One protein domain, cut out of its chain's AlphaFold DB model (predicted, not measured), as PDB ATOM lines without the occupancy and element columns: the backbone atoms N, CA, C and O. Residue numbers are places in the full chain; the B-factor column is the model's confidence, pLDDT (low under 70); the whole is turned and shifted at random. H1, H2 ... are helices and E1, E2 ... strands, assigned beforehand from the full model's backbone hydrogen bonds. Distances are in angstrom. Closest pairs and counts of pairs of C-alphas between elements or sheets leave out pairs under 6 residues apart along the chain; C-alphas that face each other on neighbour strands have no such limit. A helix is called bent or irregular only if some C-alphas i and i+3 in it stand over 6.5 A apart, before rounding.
ATOM      1  N   ALA A  35     161.236 147.050 175.821       94.56
ATOM      2  CA  ALA A  35     160.248 147.928 176.443       94.56
ATOM      3  C   ALA A  35     160.759 148.544 177.757       94.56
ATOM      4  O   ALA A  35     160.571 149.737 177.979       94.56
ATOM      5  N   GLU A  36     161.461 147.763 178.581       96.31
ATOM      6  CA  GLU A  36     162.039 148.219 179.849       96.31
ATOM      7  C   GLU A  36     163.176 149.225 179.616       96.31
ATOM      8  O   GLU A  36     163.184 150.303 180.209       96.31
ATOM      9  N   ARG A  37     164.087 148.930 178.676       95.06
ATOM     10  CA  ARG A  37     165.181 149.840 178.286       95.06
ATOM     11  C   ARG A  37     164.657 151.171 177.743       95.06
ATOM     12  O   ARG A  37     165.129 152.236 178.132       95.06
ATOM     13  N   VAL A  38     163.654 151.125 176.865       95.12
ATOM     14  CA  VAL A  38     163.032 152.329 176.290       95.12
ATOM     15  C   VAL A  38     162.289 153.132 177.357       95.12
ATOM     16  O   VAL A  38     162.392 154.359 177.369       95.12
ATOM     17  N   GLN A  39     161.570 152.472 178.268       95.94
ATOM     18  CA  GLN A  39     160.894 153.147 179.377       95.94
ATOM     19  C   GLN A  39     161.899 153.858 180.290       95.94
ATOM     20  O   GLN A  39     161.719 155.042 180.579       95.94
ATOM     21  N   TYR A  40     162.975 153.168 180.680       96.00
ATOM     22  CA  TYR A  40     164.046 153.754 181.482       96.00
ATOM     23  C   TYR A  40     164.678 154.955 180.768       96.00
ATOM     24  O   TYR A  40     164.763 156.042 181.339       96.00
ATOM     25  N   TYR A  41     165.040 154.810 179.489       95.94
ATOM     26  CA  TYR A  41     165.586 155.915 178.700       95.94
ATOM     27  C   TYR A  41     164.638 157.120 178.652       95.94
ATOM     28  O   TYR A  41     165.053 158.244 178.907       95.94
ATOM     29  N   ASN A  42     163.349 156.910 178.377       95.81
ATOM     30  CA  ASN A  42     162.382 158.006 178.297       95.81
ATOM     31  C   ASN A  42     162.221 158.757 179.626       95.81
ATOM     32  O   ASN A  42     161.938 159.955 179.606       95.81
ATOM     33  N   GLN A  43     162.421 158.078 180.758       96.25
ATOM     34  CA  GLN A  43     162.343 158.666 182.093       96.25
ATOM     35  C   GLN A  43     163.638 159.383 182.512       96.25
ATOM     36  O   GLN A  43     163.569 160.412 183.182       96.25
ATOM     37  N   TYR A  44     164.807 158.872 182.114       96.25
ATOM     38  CA  TYR A  44     166.114 159.354 182.586       96.25
ATOM     39  C   TYR A  44     166.976 160.022 181.504       96.25
ATOM     40  O   TYR A  44     168.118 160.386 181.774       96.25
ATOM     41  N   ARG A  45     166.458 160.229 180.287       94.56
ATOM     42  CA  ARG A  45     167.171 160.994 179.253       94.56
ATOM     43  C   ARG A  45     167.377 162.450 179.697       94.56
ATOM     44  O   ARG A  45     166.473 163.024 180.315       94.56
ATOM     45  N   PRO A  46     168.520 163.071 179.364       94.81
ATOM     46  CA  PRO A  46     168.723 164.490 179.618       94.81
ATOM     47  C   PRO A  46     167.725 165.318 178.796       94.81
ATOM     48  O   PRO A  46     167.580 165.104 177.593       94.81
ATOM     49  N   GLN A  47     167.025 166.252 179.442       94.69
ATOM     50  CA  GLN A  47     166.123 167.194 178.766       94.69
ATOM     51  C   GLN A  47     166.724 168.590 178.650       94.69
ATOM     52  O   GLN A  47     166.601 169.225 177.607       94.69
ATOM     53  N   ALA A  48     167.358 169.067 179.718       92.25
ATOM     54  CA  ALA A  48     167.942 170.395 179.758       92.25
ATOM     55  C   ALA A  48     169.247 170.382 180.546       92.25
ATOM     56  O   ALA A  48     169.392 169.669 181.536       92.25
ATOM     57  N   THR A  49     170.191 171.206 180.119       91.75
ATOM     58  CA  THR A  49     171.395 171.533 180.880       91.75
ATOM     59  C   THR A  49     171.266 172.962 181.360       91.75
ATOM     60  O   THR A  49     171.025 173.860 180.552       91.75
ATOM     61  N   ALA A  50     171.445 173.177 182.655       87.19
ATOM     62  CA  ALA A  50     171.407 174.504 183.239       87.19
ATOM     63  C   ALA A  50     172.790 174.881 183.755       87.19
ATOM     64  O   ALA A  50     173.570 174.058 184.246       87.19
ATOM     65  N   GLY A  51     173.106 176.156 183.594       83.75
ATOM     66  CA  GLY A  51     174.452 176.649 183.765       83.75
ATOM     67  C   GLY A  51     174.509 178.157 183.914       83.75
ATOM     68  O   GLY A  51     173.527 178.860 183.671       83.75
ATOM     69  N   MET A  52     175.677 178.653 184.303       78.81
ATOM     70  CA  MET A  52     175.940 180.076 184.438       78.81
ATOM     71  C   MET A  52     176.827 180.551 183.289       78.81
ATOM     72  O   MET A  52     177.926 180.043 183.069       78.81
ATOM     73  N   ALA A  53     176.370 181.573 182.567       76.75
ATOM     74  CA  ALA A  53     177.215 182.337 181.661       76.75
ATOM     75  C   ALA A  53     177.814 183.519 182.430       76.75
ATOM     76  O   ALA A  53     177.101 184.419 182.876       76.75
ATOM     77  N   ARG A  54     179.133 183.514 182.612       73.94
ATOM     78  CA  ARG A  54     179.864 184.593 183.267       73.94
ATOM     79  C   ARG A  54     180.518 185.487 182.227       73.94
ATOM     80  O   ARG A  54     181.360 185.046 181.447       73.94
ATOM     81  N   PHE A  55     180.154 186.760 182.276       76.69
ATOM     82  CA  PHE A  55     180.728 187.809 181.444       76.69
ATOM     83  C   PHE A  55     181.743 188.590 182.271       76.69
ATOM     84  O   PHE A  55     181.409 189.130 183.328       76.69
ATOM     85  N   THR A  56     182.988 188.637 181.802       76.00
ATOM     86  CA  THR A  56     184.006 189.507 182.396       76.00
ATOM     87  C   THR A  56     184.103 190.779 181.565       76.00
ATOM     88  O   THR A  56     184.460 190.741 180.385       76.00
ATOM     89  N   PHE A  57     183.761 191.903 182.191       77.00
ATOM     90  CA  PHE A  57     183.909 193.232 181.609       77.00
ATOM     91  C   PHE A  57     185.265 193.798 182.027       77.00
ATOM     92  O   PHE A  57     185.580 193.864 183.216       77.00
ATOM     93  N   GLY A  58     186.083 194.171 181.047       76.06
ATOM     94  CA  GLY A  58     187.344 194.857 181.291       76.06
ATOM     95  C   GLY A  58     187.119 196.285 181.791       76.06
ATOM     96  O   GLY A  58     186.073 196.889 181.559       76.06
ATOM     97  N   THR A  59     188.143 196.854 182.428       73.56
ATOM     98  CA  THR A  59     188.132 198.211 183.009       73.56
ATOM     99  C   THR A  59     187.738 199.312 182.012       73.56
ATOM    100  O   THR A  59     187.224 200.344 182.422       73.56
ATOM    101  N   PHE A  60     187.918 199.082 180.707       78.25
ATOM    102  CA  PHE A  60     187.572 200.020 179.629       78.25
ATOM    103  C   PHE A  60     186.264 199.678 178.887       78.25
ATOM    104  O   PHE A  60     186.061 200.123 177.762       78.25
ATOM    105  N   GLY A  61     185.382 198.859 179.472       69.75
ATOM    106  CA  GLY A  61     184.073 198.531 178.884       69.75
ATOM    107  C   GLY A  61     184.102 197.497 177.749       69.75
ATOM    108  O   GLY A  61     183.060 197.186 177.182       69.75
ATOM    109  N   GLY A  62     185.271 196.933 177.429       70.81
ATOM    110  CA  GLY A  62     185.402 195.816 176.492       70.81
ATOM    111  C   GLY A  62     185.064 194.467 177.135       70.81
ATOM    112  O   GLY A  62     185.402 194.223 178.295       70.81
ATOM    113  N   TYR A  63     184.431 193.572 176.378       67.75
ATOM    114  CA  TYR A  63     184.228 192.175 176.773       67.75
ATOM    115  C   TYR A  63     185.566 191.430 176.693       67.75
ATOM    116  O   TYR A  63     186.167 191.386 175.622       67.75
ATOM    117  N   SER A  64     186.046 190.863 177.804       67.50
ATOM    118  CA  SER A  64     187.337 190.155 177.823       67.50
ATOM    119  C   SER A  64     187.199 188.634 177.793       67.50
ATOM    120  O   SER A  64     188.073 187.965 177.250       67.50
ATOM    121  N   ALA A  65     186.112 188.078 178.339       67.25
ATOM    122  CA  ALA A  65     185.835 186.644 178.288       67.25
ATOM    123  C   ALA A  65     184.358 186.328 178.567       67.25
ATOM    124  O   ALA A  65     183.756 186.892 179.488       67.25
ATOM    125  N   LEU A  66     183.813 185.377 177.803       75.00
ATOM    126  CA  LEU A  66     182.587 184.647 178.118       75.00
ATOM    127  C   LEU A  66     182.990 183.268 178.638       75.00
ATOM    128  O   LEU A  66     183.658 182.516 177.934       75.00
ATOM    129  N   GLN A  67     182.587 182.944 179.861       73.25
ATOM    130  CA  GLN A  67     182.787 181.621 180.437       73.25
ATOM    131  C   GLN A  67     181.422 180.999 180.711       73.25
ATOM    132  O   GLN A  67     180.683 181.488 181.561       73.25
ATOM    133  N   THR A  68     181.085 179.934 179.998       77.88
ATOM    134  CA  THR A  68     179.896 179.126 180.270       77.88
ATOM    135  C   THR A  68     180.288 177.980 181.197       77.88
ATOM    136  O   THR A  68     181.247 177.259 180.932       77.88
ATOM    137  N   SER A  69     179.584 177.826 182.314       80.56
ATOM    138  CA  SER A  69     179.644 176.611 183.126       80.56
ATOM    139  C   SER A  69     178.305 175.914 183.057       80.56
ATOM    140  O   SER A  69     177.276 176.563 183.197       80.56
ATOM    141  N   VAL A  70     178.310 174.601 182.844       85.31
ATOM    142  CA  VAL A  70     177.127 173.777 183.092       85.31
ATOM    143  C   VAL A  70     177.224 173.267 184.522       85.31
ATOM    144  O   VAL A  70     178.204 172.611 184.892       85.31
ATOM    145  N   ASP A  71     176.224 173.601 185.327       86.25
ATOM    146  CA  ASP A  71     176.222 173.286 186.752       86.25
ATOM    147  C   ASP A  71     175.466 171.987 187.020       86.25
ATOM    148  O   ASP A  71     175.936 171.172 187.810       86.25
ATOM    149  N   HIS A  72     174.344 171.768 186.330       90.44
ATOM    150  CA  HIS A  72     173.512 170.580 186.498       90.44
ATOM    151  C   HIS A  72     172.785 170.183 185.209       90.44
ATOM    152  O   HIS A  72     172.604 170.986 184.288       90.44
ATOM    153  N   VAL A  73     172.332 168.932 185.174       94.06
ATOM    154  CA  VAL A  73     171.447 168.399 184.134       94.06
ATOM    155  C   VAL A  73     170.083 168.070 184.729       94.06
ATOM    156  O   VAL A  73     169.978 167.514 185.821       94.06
ATOM    157  N   VAL A  74     169.024 168.425 184.009       95.44
ATOM    158  CA  VAL A  74     167.645 168.068 184.332       95.44
ATOM    159  C   VAL A  74     167.261 166.871 183.472       95.44
ATOM    160  O   VAL A  74     167.293 166.937 182.237       95.44
ATOM    161  N   LEU A  75     166.927 165.764 184.127       96.06
ATOM    162  CA  LEU A  75     166.463 164.546 183.469       96.06
ATOM    163  C   LEU A  75     164.966 164.644 183.143       96.06
ATOM    164  O   LEU A  75     164.247 165.496 183.664       96.06
ATOM    165  N   ALA A  76     164.475 163.754 182.281       95.88
ATOM    166  CA  ALA A  76     163.094 163.792 181.804       95.88
ATOM    167  C   ALA A  76     162.014 163.592 182.878       95.88
ATOM    168  O   ALA A  76     160.891 164.068 182.720       95.88
ATOM    169  N   ASN A  77     162.352 162.930 183.976       95.88
ATOM    170  CA  ASN A  77     161.519 162.798 185.171       95.88
ATOM    171  C   ASN A  77     161.509 164.060 186.064       95.88
ATOM    172  O   ASN A  77     160.868 164.046 187.114       95.88
ATOM    173  N   GLY A  78     162.237 165.118 185.689       95.75
ATOM    174  CA  GLY A  78     162.385 166.354 186.458       95.75
ATOM    175  C   GLY A  78     163.471 166.319 187.539       95.75
ATOM    176  O   GLY A  78     163.650 167.318 188.233       95.75
ATOM    177  N   THR A  79     164.211 165.215 187.709       95.62
ATOM    178  CA  THR A  79     165.311 165.173 188.683       95.62
ATOM    179  C   THR A  79     166.485 166.005 188.198       95.62
ATOM    180  O   THR A  79     166.905 165.889 187.045       95.62
ATOM    181  N   VAL A  80     167.035 166.806 189.105       94.88
ATOM    182  CA  VAL A  80     168.210 167.638 188.862       94.88
ATOM    183  C   VAL A  80     169.442 166.911 189.377       94.88
ATOM    184  O   VAL A  80     169.535 166.635 190.570       94.88
ATOM    185  N   VAL A  81     170.384 166.612 188.486       94.19
ATOM    186  CA  VAL A  81     171.645 165.949 188.822       94.19
ATOM    187  C   VAL A  81     172.776 166.959 188.682       94.19
ATOM    188  O   VAL A  81     173.066 167.435 187.583       94.19
ATOM    189  N   SER A  82     173.387 167.305 189.813       91.69
ATOM    190  CA  SER A  82     174.502 168.260 189.883       91.69
ATOM    191  C   SER A  82     175.862 167.565 189.881       91.69
ATOM    192  O   SER A  82     176.836 168.119 189.368       91.69
ATOM    193  N   ASP A  83     175.939 166.356 190.445       91.94
ATOM    194  CA  ASP A  83     177.178 165.591 190.499       91.94
ATOM    195  C   ASP A  83     177.273 164.624 189.316       91.94
ATOM    196  O   ASP A  83     176.412 163.760 189.135       91.94
ATOM    197  N   PRO A  84     178.344 164.706 188.510       90.25
ATOM    198  CA  PRO A  84     178.503 163.836 187.351       90.25
ATOM    199  C   PRO A  84     178.745 162.368 187.739       90.25
ATOM    200  O   PRO A  84     178.605 161.487 186.893       90.25
ATOM    201  N   GLU A  85     179.106 162.087 188.994       92.69
ATOM    202  CA  GLU A  85     179.322 160.724 189.492       92.69
ATOM    203  C   GLU A  85     178.015 159.938 189.652       92.69
ATOM    204  O   GLU A  85     178.012 158.729 189.430       92.69
ATOM    205  N   ASP A  86     176.893 160.610 189.923       93.44
ATOM    206  CA  ASP A  86     175.580 159.955 190.020       93.44
ATOM    207  C   ASP A  86     175.151 159.358 188.674       93.44
ATOM    208  O   ASP A  86     174.509 158.309 188.612       93.44
ATOM    209  N   LEU A  87     175.595 159.975 187.573       92.31
ATOM    210  CA  LEU A  87     175.324 159.514 186.213       92.31
ATOM    211  C   LEU A  87     176.073 158.222 185.861       92.31
ATOM    212  O   LEU A  87     175.683 157.541 184.911       92.31
ATOM    213  N   LEU A  88     177.124 157.848 186.608       92.81
ATOM    214  CA  LEU A  88     177.900 156.628 186.344       92.81
ATOM    215  C   LEU A  88     177.050 155.363 186.471       92.81
ATOM    216  O   LEU A  88     177.266 154.401 185.735       92.81
ATOM    217  N   GLN A  89     176.054 155.377 187.357       90.00
ATOM    218  CA  GLN A  89     175.124 154.257 187.526       90.00
ATOM    219  C   GLN A  89     174.189 154.092 186.319       90.00
ATOM    220  O   GLN A  89     173.706 152.994 186.051       90.00
ATOM    221  N   THR A  90     173.964 155.179 185.576       90.69
ATOM    222  CA  THR A  90     173.094 155.222 184.396       90.69
ATOM    223  C   THR A  90     173.847 154.859 183.114       90.69
ATOM    224  O   THR A  90     173.290 154.204 182.238       90.69
ATOM    225  N   VAL A  91     175.110 155.283 182.978       90.69
ATOM    226  CA  VAL A  91     175.915 155.027 181.762       90.69
ATOM    227  C   VAL A  91     176.696 153.712 181.808       90.69
ATOM    228  O   VAL A  91     177.196 153.264 180.777       90.69
ATOM    229  N   GLY A  92     176.807 153.096 182.985       87.81
ATOM    230  CA  GLY A  92     177.555 151.863 183.199       87.81
ATOM    231  C   GLY A  92     179.079 152.062 183.296       87.81
ATOM    232  O   GLY A  92     179.617 153.103 182.905       87.81
ATOM    233  N   PRO A  93     179.803 151.055 183.820       87.19
ATOM    234  CA  PRO A  93     181.236 151.155 184.120       87.19
ATOM    235  C   PRO A  93     182.140 151.187 182.879       87.19
ATOM    236  O   PRO A  93     183.241 151.731 182.953       87.19
ATOM    237  N   ASP A  94     181.680 150.648 181.748       86.00
ATOM    238  CA  ASP A  94     182.466 150.537 180.508       86.00
ATOM    239  C   ASP A  94     182.282 151.738 179.562       86.00
ATOM    240  O   ASP A  94     182.804 151.760 178.446       86.00
ATOM    241  N   SER A  95     181.524 152.754 179.984       87.19
ATOM    242  CA  SER A  95     181.254 153.928 179.160       87.19
ATOM    243  C   SER A  95     182.509 154.791 178.964       87.19
ATOM    244  O   SER A  95     183.223 155.074 179.935       87.19
ATOM    245  N   PRO A  96     182.751 155.336 177.753       84.31
ATOM    246  CA  PRO A  96     183.835 156.295 177.526       84.31
ATOM    247  C   PRO A  96     183.695 157.570 178.379       84.31
ATOM    248  O   PRO A  96     184.679 158.284 178.582       84.31
ATOM    249  N   LEU A  97     182.502 157.843 178.927       87.81
ATOM    250  CA  LEU A  97     182.264 158.962 179.840       87.81
ATOM    251  C   LEU A  97     182.890 158.779 181.225       87.81
ATOM    252  O   LEU A  97     183.125 159.768 181.913       87.81
ATOM    253  N   VAL A  98     183.216 157.558 181.652       90.12
ATOM    254  CA  VAL A  98     183.798 157.336 182.990       90.12
ATOM    255  C   VAL A  98     185.115 158.109 183.143       90.12
ATOM    256  O   VAL A  98     185.397 158.679 184.200       90.12
ATOM    257  N   GLY A  99     185.903 158.202 182.065       88.06
ATOM    258  CA  GLY A  99     187.140 158.980 182.044       88.06
ATOM    259  C   GLY A  99     186.916 160.491 182.169       88.06
ATOM    260  O   GLY A  99     187.660 161.160 182.890       88.06
ATOM    261  N   SER A 100     185.892 161.040 181.503       86.81
ATOM    262  CA  SER A 100     185.566 162.470 181.590       86.81
ATOM    263  C   SER A 100     184.942 162.832 182.937       86.81
ATOM    264  O   SER A 100     185.338 163.844 183.514       86.81
ATOM    265  N   VAL A 101     184.077 161.975 183.491       90.50
ATOM    266  CA  VAL A 101     183.497 162.139 184.833       90.50
ATOM    267  C   VAL A 101     184.590 162.176 185.900       90.50
ATOM    268  O   VAL A 101     184.645 163.133 186.666       90.50
ATOM    269  N   ARG A 102     185.527 161.214 185.901       90.06
ATOM    270  CA  ARG A 102     186.646 161.204 186.866       90.06
ATOM    271  C   ARG A 102     187.550 162.423 186.734       90.06
ATOM    272  O   ARG A 102     188.050 162.944 187.726       90.06
ATOM    273  N   ARG A 103     187.800 162.886 185.505       87.69
ATOM    274  CA  ARG A 103     188.588 164.106 185.287       87.69
ATOM    275  C   ARG A 103     187.854 165.332 185.829       87.69
ATOM    276  O   ARG A 103     188.493 166.168 186.462       87.69
ATOM    277  N   ALA A 104     186.543 165.421 185.608       86.56
ATOM    278  CA  ALA A 104     185.708 166.495 186.128       86.56
ATOM    279  C   ALA A 104     185.650 166.477 187.664       86.56
ATOM    280  O   ALA A 104     185.858 167.525 188.275       86.56
ATOM    281  N   SER A 105     185.455 165.309 188.290       89.00
ATOM    282  CA  SER A 105     185.400 165.196 189.753       89.00
ATOM    283  C   SER A 105     186.749 165.494 190.405       89.00
ATOM    284  O   SER A 105     186.803 166.283 191.347       89.00
ATOM    285  N   ASN A 106     187.860 165.015 189.834       89.12
ATOM    286  CA  ASN A 106     189.201 165.381 190.294       89.12
ATOM    287  C   ASN A 106     189.473 166.888 190.155       89.12
ATOM    288  O   ASN A 106     189.968 167.513 191.093       89.12
ATOM    289  N   ALA A 107     189.138 167.495 189.011       86.12
ATOM    290  CA  ALA A 107     189.334 168.929 188.798       86.12
ATOM    291  C   ALA A 107     188.496 169.767 189.775       86.12
ATOM    292  O   ALA A 107     188.993 170.742 190.340       86.12
ATOM    293  N   GLN A 108     187.250 169.363 190.022       85.88
ATOM    294  CA  GLN A 108     186.370 170.002 190.993       85.88
ATOM    295  C   GLN A 108     186.877 169.828 192.425       85.88
ATOM    296  O   GLN A 108     186.870 170.796 193.179       85.88
ATOM    297  N   ALA A 109     187.353 168.640 192.804       86.56
ATOM    298  CA  ALA A 109     187.914 168.394 194.129       86.56
ATOM    299  C   ALA A 109     189.145 169.276 194.384       86.56
ATOM    300  O   ALA A 109     189.245 169.906 195.437       86.56
ATOM    301  N   VAL A 110     190.040 169.401 193.398       88.25
ATOM    302  CA  VAL A 110     191.215 170.283 193.487       88.25
ATOM    303  C   VAL A 110     190.803 171.756 193.531       88.25
ATOM    304  O   VAL A 110     191.303 172.502 194.372       88.25
ATOM    305  N   ALA A 111     189.874 172.188 192.672       82.81
ATOM    306  CA  ALA A 111     189.402 173.573 192.648       82.81
ATOM    307  C   ALA A 111     188.695 173.959 193.959       82.81
ATOM    308  O   ALA A 111     188.995 175.009 194.534       82.81
ATOM    309  N   SER A 112     187.811 173.098 194.468       83.88
ATOM    310  CA  SER A 112     187.152 173.260 195.768       83.88
ATOM    311  C   SER A 112     188.167 173.247 196.907       83.88
ATOM    312  O   SER A 112     188.111 174.115 197.773       83.88
ATOM    313  N   GLY A 113     189.134 172.327 196.878       83.94
ATOM    314  CA  GLY A 113     190.200 172.237 197.873       83.94
ATOM    315  C   GLY A 113     191.059 173.500 197.933       83.94
ATOM    316  O   GLY A 113     191.305 174.018 199.017       83.94
ATOM    317  N   LEU A 114     191.455 174.053 196.784       85.94
ATOM    318  CA  LEU A 114     192.223 175.302 196.719       85.94
ATOM    319  C   LEU A 114     191.398 176.522 197.129       85.94
ATOM    320  O   LEU A 114     191.904 177.394 197.830       85.94
ATOM    321  N   THR A 115     190.132 176.578 196.719       83.19
ATOM    322  CA  THR A 115     189.239 177.691 197.060       83.19
ATOM    323  C   THR A 115     188.977 177.720 198.562       83.19
ATOM    324  O   THR A 115     189.208 178.736 199.213       83.19
ATOM    325  N   TRP A 116     188.549 176.599 199.140       84.06
ATOM    326  CA  TRP A 116     188.202 176.532 200.557       84.06
ATOM    327  C   TRP A 116     189.422 176.454 201.466       84.06
ATOM    328  O   TRP A 116     189.439 177.101 202.510       84.06
ATOM    329  N   GLY A 117     190.466 175.731 201.057       84.88
ATOM    330  CA  GLY A 117     191.750 175.727 201.755       84.88
ATOM    331  C   GLY A 117     192.381 177.117 201.772       84.88
ATOM    332  O   GLY A 117     192.884 177.551 202.807       84.88
ATOM    333  N   GLY A 118     192.270 177.854 200.663       84.94
ATOM    334  CA  GLY A 118     192.686 179.247 200.571       84.94
ATOM    335  C   GLY A 118     191.903 180.160 201.516       84.94
ATOM    336  O   GLY A 118     192.513 180.881 202.301       84.94
ATOM    337  N   VAL A 119     190.567 180.070 201.524       86.50
ATOM    338  CA  VAL A 119     189.708 180.830 202.452       86.50
ATOM    339  C   VAL A 119     190.043 180.513 203.912       86.50
ATOM    340  O   VAL A 119     190.205 181.431 204.715       86.50
ATOM    341  N   ALA A 120     190.195 179.233 204.261       84.62
ATOM    342  CA  ALA A 120     190.546 178.818 205.617       84.62
ATOM    343  C   ALA A 120     191.914 179.376 206.041       84.62
ATOM    344  O   ALA A 120     192.035 179.945 207.127       84.62
ATOM    345  N   ALA A 121     192.923 179.290 205.167       84.38
ATOM    346  CA  ALA A 121     194.232 179.888 205.405       84.38
ATOM    347  C   ALA A 121     194.127 181.412 205.588       84.38
ATOM    348  O   ALA A 121     194.668 181.949 206.553       84.38
ATOM    349  N   SER A 122     193.360 182.107 204.744       86.06
ATOM    350  CA  SER A 122     193.115 183.547 204.874       86.06
ATOM    351  C   SER A 122     192.507 183.932 206.221       86.06
ATOM    352  O   SER A 122     192.965 184.893 206.846       86.06
ATOM    353  N   VAL A 123     191.523 183.171 206.703       86.75
ATOM    354  CA  VAL A 123     190.894 183.404 208.013       86.75
ATOM    355  C   VAL A 123     191.896 183.176 209.146       86.75
ATOM    356  O   VAL A 123     192.056 184.051 209.997       86.75
ATOM    357  N   VAL A 124     192.621 182.054 209.138       86.75
ATOM    358  CA  VAL A 124     193.624 181.737 210.171       86.75
ATOM    359  C   VAL A 124     194.743 182.783 210.198       86.75
ATOM    360  O   VAL A 124     195.091 183.282 211.269       86.75
ATOM    361  N   GLY A 125     195.265 183.175 209.032       84.56
ATOM    362  CA  GLY A 125     196.289 184.212 208.914       84.56
ATOM    363  C   GLY A 125     195.811 185.568 209.441       84.56
ATOM    364  O   GLY A 125     196.524 186.222 210.201       84.56
ATOM    365  N   SER A 126     194.567 185.947 209.134       84.06
ATOM    366  CA  SER A 126     193.961 187.192 209.628       84.06
ATOM    367  C   SER A 126     193.792 187.190 211.150       84.06
ATOM    368  O   SER A 126     194.073 188.195 211.803       84.06
ATOM    369  N   ILE A 127     193.386 186.057 211.737       85.88
ATOM    370  CA  ILE A 127     193.281 185.901 213.195       85.88
ATOM    371  C   ILE A 127     194.662 186.037 213.849       85.88
ATOM    372  O   ILE A 127     194.797 186.748 214.846       85.88
ATOM    373  N   LEU A 128     195.700 185.413 213.279       86.81
ATOM    374  CA  LEU A 128     197.076 185.544 213.772       86.81
ATOM    375  C   LEU A 128     197.568 186.997 213.711       86.81
ATOM    376  O   LEU A 128     198.122 187.491 214.696       86.81
ATOM    377  N   MET A 129     197.299 187.709 212.610       84.75
ATOM    378  CA  MET A 129     197.634 189.134 212.488       84.75
ATOM    379  C   MET A 129     196.922 189.981 213.549       84.75
ATOM    380  O   MET A 129     197.574 190.759 214.242       84.75
ATOM    381  N   LEU A 130     195.606 189.807 213.720       84.50
ATOM    382  CA  LEU A 130     194.810 190.545 214.708       84.50
ATOM    383  C   LEU A 130     195.289 190.287 216.140       84.50
ATOM    384  O   LEU A 130     195.413 191.222 216.931       84.50
ATOM    385  N   THR A 131     195.607 189.030 216.456       85.94
ATOM    386  CA  THR A 131     196.108 188.650 217.782       85.94
ATOM    387  C   THR A 131     197.457 189.316 218.045       85.94
ATOM    388  O   THR A 131     197.635 189.917 219.103       85.94
ATOM    389  N   SER A 132     198.356 189.322 217.053       83.62
ATOM    390  CA  SER A 132     199.662 189.982 217.162       83.62
ATOM    391  C   SER A 132     199.557 191.496 217.359       83.62
ATOM    392  O   SER A 132     200.364 192.053 218.096       83.62
ATOM    393  N   ILE A 133     198.589 192.162 216.717       82.25
ATOM    394  CA  ILE A 133     198.344 193.603 216.904       82.25
ATOM    395  C   ILE A 133     197.832 193.867 218.323       82.25
ATOM    396  O   ILE A 133     198.275 194.807 218.975       82.25
ATOM    397  N   SER A 134     196.933 193.016 218.827       81.00
ATOM    398  CA  SER A 134     196.369 193.168 220.175       81.00
ATOM    399  C   SER A 134     197.373 192.895 221.302       81.00
ATOM    400  O   SER A 134     197.212 193.420 222.400       81.00
ATOM    401  N   SER A 135     198.411 192.095 221.034       74.19
ATOM    402  CA  SER A 135     199.473 191.753 221.988       74.19
ATOM    403  C   SER A 135     200.736 192.602 221.834       74.19
ATOM    404  O   SER A 135     201.701 192.384 222.568       74.19
ATOM    405  N   ALA A 136     200.776 193.523 220.866       60.97
ATOM    406  CA  ALA A 136     201.944 194.351 220.615       60.97
ATOM    407  C   ALA A 136     202.159 195.324 221.785       60.97
ATOM    408  O   ALA A 136     201.529 196.375 221.883       60.97
ATOM    409  N   SER A 137     203.083 194.966 222.677       62.81
ATOM    410  CA  SER A 137     203.836 195.966 223.440       62.81
ATOM    411  C   SER A 137     204.716 196.750 222.449       62.81
ATOM    412  O   SER A 137     205.027 196.226 221.383       62.81
ATOM    413  N   TYR A 138     205.073 197.995 222.771       54.78
ATOM    414  CA  TYR A 138     205.587 199.073 221.893       54.78
ATOM    415  C   TYR A 138     206.781 198.787 220.932       54.78
ATOM    416  O   TYR A 138     207.207 199.704 220.234       54.78
ATOM    417  N   ASP A 139     207.291 197.557 220.824       63.59
ATOM    418  CA  ASP A 139     208.512 197.194 220.081       63.59
ATOM    419  C   ASP A 139     208.285 196.745 218.618       63.59
ATOM    420  O   ASP A 139     209.213 196.308 217.937       63.59
ATOM    421  N   GLY A 140     207.071 196.904 218.077       64.50
ATOM    422  CA  GLY A 140     206.788 196.755 216.641       64.50
ATOM    423  C   GLY A 140     206.275 195.379 216.189       64.50
ATOM    424  O   GLY A 140     205.963 194.494 216.986       64.50
ATOM    425  N   PHE A 141     206.111 195.215 214.870       76.62
ATOM    426  CA  PHE A 141     205.539 194.007 214.261       76.62
ATOM    427  C   PHE A 141     206.515 192.823 214.336       76.62
ATOM    428  O   PHE A 141     207.392 192.668 213.485       76.62
ATOM    429  N   GLY A 142     206.349 191.968 215.345       82.25
ATOM    430  CA  GLY A 142     207.147 190.751 215.502       82.25
ATOM    431  C   GLY A 142     206.867 189.667 214.447       82.25
ATOM    432  O   GLY A 142     205.931 189.747 213.648       82.25
ATOM    433  N   THR A 143     207.646 188.585 214.505       85.31
ATOM    434  CA  THR A 143     207.489 187.356 213.703       85.31
ATOM    435  C   THR A 143     206.043 186.837 213.556       85.31
ATOM    436  O   THR A 143     205.689 186.454 212.438       85.31
ATOM    437  N   PRO A 144     205.169 186.828 214.593       83.06
ATOM    438  CA  PRO A 144     203.795 186.326 214.442       83.06
ATOM    439  C   PRO A 144     202.928 187.151 213.483       83.06
ATOM    440  O   PRO A 144     202.082 186.580 212.793       83.06
ATOM    441  N   PHE A 145     203.154 188.465 213.377       88.12
ATOM    442  CA  PHE A 145     202.446 189.306 212.412       88.12
ATOM    443  C   PHE A 145     202.801 188.914 210.975       88.12
ATOM    444  O   PHE A 145     201.912 188.672 210.159       88.12
ATOM    445  N   TRP A 146     204.098 188.796 210.674       88.94
ATOM    446  CA  TRP A 146     204.577 188.423 209.341       88.94
ATOM    447  C   TRP A 146     204.187 186.996 208.955       88.94
ATOM    448  O   TRP A 146     203.844 186.751 207.798       88.94
ATOM    449  N   ALA A 147     204.159 186.074 209.922       86.88
ATOM    450  CA  ALA A 147     203.628 184.733 209.710       86.88
ATOM    451  C   ALA A 147     202.131 184.772 209.350       86.88
ATOM    452  O   ALA A 147     201.724 184.171 208.355       86.88
ATOM    453  N   GLY A 148     201.319 185.528 210.101       83.81
ATOM    454  CA  GLY A 148     199.895 185.708 209.808       83.81
ATOM    455  C   GLY A 148     199.647 186.333 208.432       83.81
ATOM    456  O   GLY A 148     198.819 185.832 207.671       83.81
ATOM    457  N   PHE A 149     200.422 187.362 208.071       90.25
ATOM    458  CA  PHE A 149     200.359 187.999 206.754       90.25
ATOM    459  C   PHE A 149     200.711 187.030 205.626       90.25
ATOM    460  O   PHE A 149     199.980 186.942 204.642       90.25
ATOM    461  N   GLY A 150     201.799 186.267 205.779       88.50
ATOM    462  CA  GLY A 150     202.223 185.279 204.789       88.50
ATOM    463  C   GLY A 150     201.156 184.211 204.540       88.50
ATOM    464  O   GLY A 150     200.836 183.917 203.388       88.50
ATOM    465  N   ILE A 151     200.541 183.691 205.608       89.06
ATOM    466  CA  ILE A 151     199.439 182.722 205.507       89.06
ATOM    467  C   ILE A 151     198.216 183.367 204.837       89.06
ATOM    468  O   ILE A 151     197.616 182.758 203.949       89.06
ATOM    469  N   ALA A 152     197.864 184.602 205.208       87.44
ATOM    470  CA  ALA A 152     196.697 185.285 204.657       87.44
ATOM    471  C   ALA A 152     196.832 185.599 203.160       87.44
ATOM    472  O   ALA A 152     195.890 185.407 202.378       87.44
ATOM    473  N   LEU A 153     198.020 186.044 202.749       90.19
ATOM    474  CA  LEU A 153     198.349 186.301 201.353       90.19
ATOM    475  C   LEU A 153     198.385 184.994 200.552       90.19
ATOM    476  O   LEU A 153     197.766 184.913 199.491       90.19
ATOM    477  N   GLY A 154     199.036 183.957 201.087       87.50
ATOM    478  CA  GLY A 154     199.074 182.630 200.475       87.50
ATOM    479  C   GLY A 154     197.674 182.046 200.266       87.50
ATOM    480  O   GLY A 154     197.363 181.571 199.173       87.50
ATOM    481  N   GLY A 155     196.795 182.163 201.268       85.50
ATOM    482  CA  GLY A 155     195.397 181.739 201.174       85.50
ATOM    483  C   GLY A 155     194.602 182.496 200.106       85.50
ATOM    484  O   GLY A 155     193.864 181.895 199.319       85.50
ATOM    485  N   SER A 156     194.821 183.808 199.995       83.38
ATOM    486  CA  SER A 156     194.159 184.649 198.990       83.38
ATOM    487  C   SER A 156     194.592 184.278 197.567       83.38
ATOM    488  O   SER A 156     193.754 184.178 196.668       83.38
ATOM    489  N   ILE A 157     195.888 184.004 197.368       87.44
ATOM    490  CA  ILE A 157     196.432 183.546 196.083       87.44
ATOM    491  C   ILE A 157     195.874 182.164 195.727       87.44
ATOM    492  O   ILE A 157     195.380 181.989 194.615       87.44
ATOM    493  N   ALA A 158     195.886 181.206 196.660       83.94
ATOM    494  CA  ALA A 158     195.332 179.869 196.437       83.94
ATOM    495  C   ALA A 158     193.846 179.923 196.036       83.94
ATOM    496  O   ALA A 158     193.439 179.270 195.072       83.94
ATOM    497  N   THR A 159     193.066 180.783 196.701       84.00
ATOM    498  CA  THR A 159     191.657 181.037 196.363       84.00
ATOM    499  C   THR A 159     191.508 181.606 194.951       84.00
ATOM    500  O   THR A 159     190.663 181.153 194.174       84.00
ATOM    501  N   GLY A 160     192.344 182.584 194.591       78.12
ATOM    502  CA  GLY A 160     192.361 183.180 193.256       78.12
ATOM    503  C   GLY A 160     192.690 182.159 192.165       78.12
ATOM    504  O   GLY A 160     191.968 182.073 191.172       78.12
ATOM    505  N   VAL A 161     193.725 181.341 192.370       81.88
ATOM    506  CA  VAL A 161     194.134 180.286 191.429       81.88
ATOM    507  C   VAL A 161     193.035 179.233 191.275       81.88
ATOM    508  O   VAL A 161     192.662 178.912 190.147       81.88
ATOM    509  N   GLY A 162     192.461 178.747 192.381       79.12
ATOM    510  CA  GLY A 162     191.359 177.781 192.344       79.12
ATOM    511  C   GLY A 162     190.164 178.293 191.536       79.12
ATOM    512  O   GLY A 162     189.654 177.593 190.660       79.12
ATOM    513  N   ARG A 163     189.773 179.553 191.761       78.88
ATOM    514  CA  ARG A 163     188.614 180.167 191.101       78.88
ATOM    515  C   ARG A 163     188.850 180.508 189.627       78.88
ATOM    516  O   ARG A 163     187.938 180.322 188.826       78.88
ATOM    517  N   TRP A 164     190.025 181.030 189.269       78.06
ATOM    518  CA  TRP A 164     190.270 181.586 187.930       78.06
ATOM    519  C   TRP A 164     191.049 180.662 186.995       78.06
ATOM    520  O   TRP A 164     190.736 180.622 185.809       78.06
ATOM    521  N   ALA A 165     192.031 179.908 187.496       79.50
ATOM    522  CA  ALA A 165     192.846 179.042 186.644       79.50
ATOM    523  C   ALA A 165     192.184 177.677 186.413       79.50
ATOM    524  O   ALA A 165     192.219 177.147 185.305       79.50
ATOM    525  N   LEU A 166     191.557 177.111 187.449       78.38
ATOM    526  CA  LEU A 166     191.022 175.746 187.391       78.38
ATOM    527  C   LEU A 166     189.522 175.687 187.083       78.38
ATOM    528  O   LEU A 166     189.074 174.723 186.460       78.38
ATOM    529  N   GLY A 167     188.765 176.734 187.426       74.31
ATOM    530  CA  GLY A 167     187.334 176.843 187.129       74.31
ATOM    531  C   GLY A 167     186.958 176.563 185.661       74.31
ATOM    532  O   GLY A 167     186.057 175.757 185.428       74.31
ATOM    533  N   PRO A 168     187.651 177.144 184.657       78.69
ATOM    534  CA  PRO A 168     187.348 176.888 183.245       78.69
ATOM    535  C   PRO A 168     187.551 175.427 182.831       78.69
ATOM    536  O   PRO A 168     186.737 174.875 182.096       78.69
ATOM    537  N   SER A 169     188.603 174.778 183.338       78.69
ATOM    538  CA  SER A 169     188.900 173.379 183.006       78.69
ATOM    539  C   SER A 169     187.856 172.409 183.569       78.69
ATOM    540  O   SER A 169     187.458 171.466 182.886       78.69
ATOM    541  N   ALA A 170     187.360 172.676 184.782       77.38
ATOM    542  CA  ALA A 170     186.294 171.893 185.398       77.38
ATOM    543  C   ALA A 170     184.959 172.084 184.657       77.38
ATOM    544  O   ALA A 170     184.246 171.110 184.417       77.38
ATOM    545  N   ALA A 171     184.652 173.317 184.236       81.31
ATOM    546  CA  ALA A 171     183.462 173.623 183.448       81.31
ATOM    547  C   ALA A 171     183.466 172.905 182.087       81.31
ATOM    548  O   ALA A 171     182.498 172.224 181.758       81.31
ATOM    549  N   ALA A 172     184.580 172.968 181.348       83.19
ATOM    550  CA  ALA A 172     184.717 172.291 180.058       83.19
ATOM    551  C   ALA A 172     184.618 170.759 180.188       83.19
ATOM    552  O   ALA A 172     184.007 170.094 179.351       83.19
ATOM    553  N   ALA A 173     185.184 170.186 181.257       83.75
ATOM    554  CA  ALA A 173     185.077 168.753 181.519       83.75
ATOM    555  C   ALA A 173     183.626 168.324 181.798       83.75
ATOM    556  O   ALA A 173     183.195 167.289 181.296       83.75
ATOM    557  N   ARG A 174     182.863 169.128 182.550       85.81
ATOM    558  CA  ARG A 174     181.437 168.874 182.817       85.81
ATOM    559  C   ARG A 174     180.576 169.008 181.568       85.81
ATOM    560  O   ARG A 174     179.729 168.158 181.324       85.81
ATOM    561  N   GLU A 175     180.814 170.033 180.758       87.19
ATOM    562  CA  GLU A 175     180.096 170.218 179.496       87.19
ATOM    563  C   GLU A 175     180.275 169.003 178.575       87.19
ATOM    564  O   GLU A 175     179.292 168.462 178.074       87.19
ATOM    565  N   ALA A 176     181.504 168.490 178.451       86.81
ATOM    566  CA  ALA A 176     181.772 167.279 177.680       86.81
ATOM    567  C   ALA A 176     181.022 166.042 178.216       86.81
ATOM    568  O   ALA A 176     180.589 165.200 177.426       86.81
ATOM    569  N   VAL A 177     180.842 165.929 179.541       89.12
ATOM    570  CA  VAL A 177     180.034 164.858 180.150       89.12
ATOM    571  C   VAL A 177     178.571 164.994 179.738       89.12
ATOM    572  O   VAL A 177     177.991 164.026 179.251       89.12
ATOM    573  N   TYR A 178     177.984 166.183 179.881       89.94
ATOM    574  CA  TYR A 178     176.560 166.388 179.611       89.94
ATOM    575  C   TYR A 178     176.211 166.305 178.121       89.94
ATOM    576  O   TYR A 178     175.191 165.714 177.774       89.94
ATOM    577  N   VAL A 179     177.077 166.807 177.236       88.94
ATOM    578  CA  VAL A 179     176.899 166.691 175.777       88.94
ATOM    579  C   VAL A 179     176.962 165.226 175.326       88.94
ATOM    580  O   VAL A 179     176.198 164.812 174.456       88.94
ATOM    581  N   GLY A 180     177.843 164.419 175.928       89.81
ATOM    582  CA  GLY A 180     177.974 162.995 175.608       89.81
ATOM    583  C   GLY A 180     176.962 162.080 176.306       89.81
ATOM    584  O   GLY A 180     176.834 160.916 175.917       89.81
ATOM    585  N   LEU A 181     176.250 162.578 177.323       93.06
ATOM    586  CA  LEU A 181     175.410 161.777 178.217       93.06
ATOM    587  C   LEU A 181     174.324 161.007 177.468       93.06
ATOM    588  O   LEU A 181     174.196 159.799 177.641       93.06
ATOM    589  N   ASP A 182     173.577 161.686 176.599       93.69
ATOM    590  CA  ASP A 182     172.483 161.060 175.859       93.69
ATOM    591  C   ASP A 182     172.966 159.906 174.961       93.69
ATOM    592  O   ASP A 182     172.378 158.823 174.939       93.69
ATOM    593  N   GLY A 183     174.085 160.116 174.261       90.88
ATOM    594  CA  GLY A 183     174.710 159.089 173.430       90.88
ATOM    595  C   GLY A 183     175.218 157.905 174.253       90.88
ATOM    596  O   GLY A 183     175.036 156.758 173.849       90.88
ATOM    597  N   ALA A 184     175.802 158.160 175.424       92.12
ATOM    598  CA  ALA A 184     176.307 157.110 176.303       92.12
ATOM    599  C   ALA A 184     175.190 156.274 176.940       92.12
ATOM    600  O   ALA A 184     175.312 155.052 176.990       92.12
ATOM    601  N   ILE A 185     174.093 156.904 177.373       92.12
ATOM    602  CA  ILE A 185     172.915 156.196 177.891       92.12
ATOM    603  C   ILE A 185     172.332 155.289 176.791       92.12
ATOM    604  O   ILE A 185     172.049 154.112 177.031       92.12
ATOM    605  N   ARG A 186     172.200 155.806 175.560       91.69
ATOM    606  CA  ARG A 186     171.743 155.017 174.405       91.69
ATOM    607  C   ARG A 186     172.681 153.855 174.086       91.69
ATOM    608  O   ARG A 186     172.209 152.737 173.897       91.69
ATOM    609  N   ALA A 187     173.990 154.098 174.078       90.38
ATOM    610  CA  ALA A 187     174.998 153.071 173.831       90.38
ATOM    611  C   ALA A 187     174.970 151.969 174.901       90.38
ATOM    612  O   ALA A 187     174.987 150.791 174.551       90.38
ATOM    613  N   HIS A 188     174.850 152.338 176.182       90.81
ATOM    614  CA  HIS A 188     174.764 151.385 177.290       90.81
ATOM    615  C   HIS A 188     173.558 150.447 177.153       90.81
ATOM    616  O   HIS A 188     173.681 149.249 177.378       90.81
ATOM    617  N   MET A 189     172.411 150.964 176.706       91.56
ATOM    618  CA  MET A 189     171.202 150.166 176.481       91.56
ATOM    619  C   MET A 189     171.092 149.588 175.059       91.56
ATOM    620  O   MET A 189     170.072 148.981 174.727       91.56
ATOM    621  N   SER A 190     172.110 149.743 174.204       91.62
ATOM    622  CA  SER A 190     172.090 149.345 172.782       91.62
ATOM    623  C   SER A 190     170.877 149.878 171.995       91.62
ATOM    624  O   SER A 190     170.316 149.198 171.131       91.62
ATOM    625  N   LEU A 191     170.463 151.109 172.305       90.44
ATOM    626  CA  LEU A 191     169.365 151.812 171.644       90.44
ATOM    627  C   LEU A 191     169.901 152.696 170.510       90.44
ATOM    628  O   LEU A 191     170.746 153.563 170.717       90.44
ATOM    629  N   CYS A 192     169.353 152.521 169.314       90.00
ATOM    630  CA  CYS A 192     169.608 153.333 168.134       90.00
ATOM    631  C   CYS A 192     168.369 154.187 167.831       90.00
ATOM    632  O   CYS A 192     167.245 153.686 167.799       90.00
ATOM    633  N   GLY A 193     168.569 155.491 167.627       82.88
ATOM    634  CA  GLY A 193     167.494 156.409 167.246       82.88
ATOM    635  C   GLY A 193     167.396 156.535 165.729       82.88
ATOM    636  O   GLY A 193     168.396 156.833 165.075       82.88
ATOM    637  N   THR A 194     166.204 156.335 165.167       72.50
ATOM    638  CA  THR A 194     165.895 156.681 163.770       72.50
ATOM    639  C   THR A 194     164.682 157.611 163.776       72.50
ATOM    640  O   THR A 194     163.543 157.154 163.868       72.50
ATOM    641  N   GLY A 195     164.920 158.926 163.742       76.50
ATOM    642  CA  GLY A 195     163.865 159.923 163.969       76.50
ATOM    643  C   GLY A 195     163.339 159.876 165.409       76.50
ATOM    644  O   GLY A 195     164.134 159.803 166.343       76.50
ATOM    645  N   ASP A 196     162.013 159.867 165.579       74.88
ATOM    646  CA  ASP A 196     161.347 159.855 166.896       74.88
ATOM    647  C   ASP A 196     161.287 158.464 167.559       74.88
ATOM    648  O   ASP A 196     160.893 158.341 168.720       74.88
ATOM    649  N   ALA A 197     161.665 157.397 166.843       82.56
ATOM    650  CA  ALA A 197     161.581 156.027 167.343       82.56
ATOM    651  C   ALA A 197     162.946 155.492 167.804       82.56
ATOM    652  O   ALA A 197     163.930 155.509 167.060       82.56
ATOM    653  N   LEU A 198     162.974 154.941 169.020       87.62
ATOM    654  CA  LEU A 198     164.095 154.163 169.550       87.62
ATOM    655  C   LEU A 198     163.924 152.695 169.160       87.62
ATOM    656  O   LEU A 198     162.853 152.112 169.346       87.62
ATOM    657  N   ARG A 199     164.982 152.091 168.622       86.56
ATOM    658  CA  ARG A 199     165.037 150.674 168.250       86.56
ATOM    659  C   ARG A 199     166.304 150.045 168.806       86.56
ATOM    660  O   ARG A 199     167.265 150.736 169.112       86.56
ATOM    661  N   GLU A 200     166.318 148.731 168.926       87.31
ATOM    662  CA  GLU A 200     167.532 147.999 169.279       87.31
ATOM    663  C   GLU A 200     168.513 147.998 168.099       87.31
ATOM    664  O   GLU A 200     168.129 147.691 166.971       87.31
ATOM    665  N   CYS A 201     169.774 148.359 168.351       84.06
ATOM    666  CA  CYS A 201     170.784 148.536 167.300       84.06
ATOM    667  C   CYS A 201     171.078 147.257 166.498       84.06
ATOM    668  O   CYS A 201     171.475 147.342 165.340       84.06
TER     669      CYS A 201
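Overview. This is residues 35 to 201 of the 241 residues of an uncharacterized protein of Myxococcaceae bacterium (UniProt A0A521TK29). A long helical hairpin, H3 and H4 side by side, makes most of the length of the model. A strand hairpin, E1 and E2, runs slantwise past H4, with its turn, residues 58 to 62, pointing away from the helices, while H1 and the small strand hairpin E3 and E4 gather at the end opposite the turn between H3 and H4. The short H2 packs where H3 begins and H4 ends. The printed part has 167 residues, with four named helices and four named strands in the order H1, E1, E2, H2, H3, H4, E3, E4; each two-stranded sheet, E1 - E2 and E3 - E4, is antiparallel, and the class is mixed, helices and strands. The whole is only just extended, close to loose, with a radius of gyration of the C-alphas of 23.4 A, and it is a rod of 83 by 39 by 25 A.

Arrangement. H1, residues 35 to 44, is joined by a tight link to E1, residues 46 to 57. E1 forms an antiparallel hairpin with E2, residues 63 to 75, at 160 degrees between directions; N 52 and O 69 are 2.9 A apart and N 54 and O 67 2.8 A, both within hydrogen-bond range. Residues 73 to 74 of E2 also pair antiparallel with residues 80 to 81. H2, residues 88 to 91, only just touches H3, residues 97 to 134, with 3 pairs of C-alphas within 8 A; H3 touches H2 with residues 97 to 101 alone, and the closest C-alphas are those of Leu 88 and Val 98, 6.8 A apart. H3 touches H4, residues 143 to 188, in a helical hairpin, at a shallow tilt of 18 degrees, opposite ways; the closest C-alphas, of Gly 118 and Gly 155, are 3.7 A apart. H4 is irregular, with C-alphas 179 and 182 7.2 A apart, and it has a kink of 48 degrees near residue 182. With residues 181 to 188 alone H4 touches H2, where the C-alphas of Val 91 and Ile 185 come closest, at 5.0 A. E2 and H4 have 13 pairs of C-alphas within 8 A, the closest being Ser 69 and Ala 171, 4.9 A apart. H1 and H4 are close but not clearly touching, with the C-alphas of Tyr 41 and Ile 185 closest at 7.4 A. E3, residues 191 to 194, and E4, residues 197 to 200, form an antiparallel hairpin, with N 192 and O 199 2.8 A apart, within hydrogen-bond range. The closest C-alphas of H1 and E4, those of Val 38 and Leu 198, are 7.1 A apart. Among the pairs that are apart are H1 and H3, and E2 and H3. Every O i to N i+4 pair is within hydrogen-bond range in H1 and H3, against 36 of 42 in H4, and H2 is too short for such a pair.

Along the chain. H1 begins at C-alpha 35, (160.248, 147.928, 176.443). E1 is 32.6 A long and E2 33.5 A from first to last C-alpha. H3 spans 54.7 A and ends at C-alpha 134, (196.369, 193.168, 220.175). H4 spans 60.8 A. E4 ends at C-alpha 200, (167.532, 147.999, 169.279).

Size, cuts and confidence. The two C-alphas farthest apart, those of Tyr 138 and Arg 199, are 82.9 A apart. The printed part has no cut. The link from E2 to H2, residues 76 to 87, is long, and that from H3 to H4 is short. The mean pLDDT of the printed part is 85.3; residues 61, 63 to 65 and 136 to 140 are under 70.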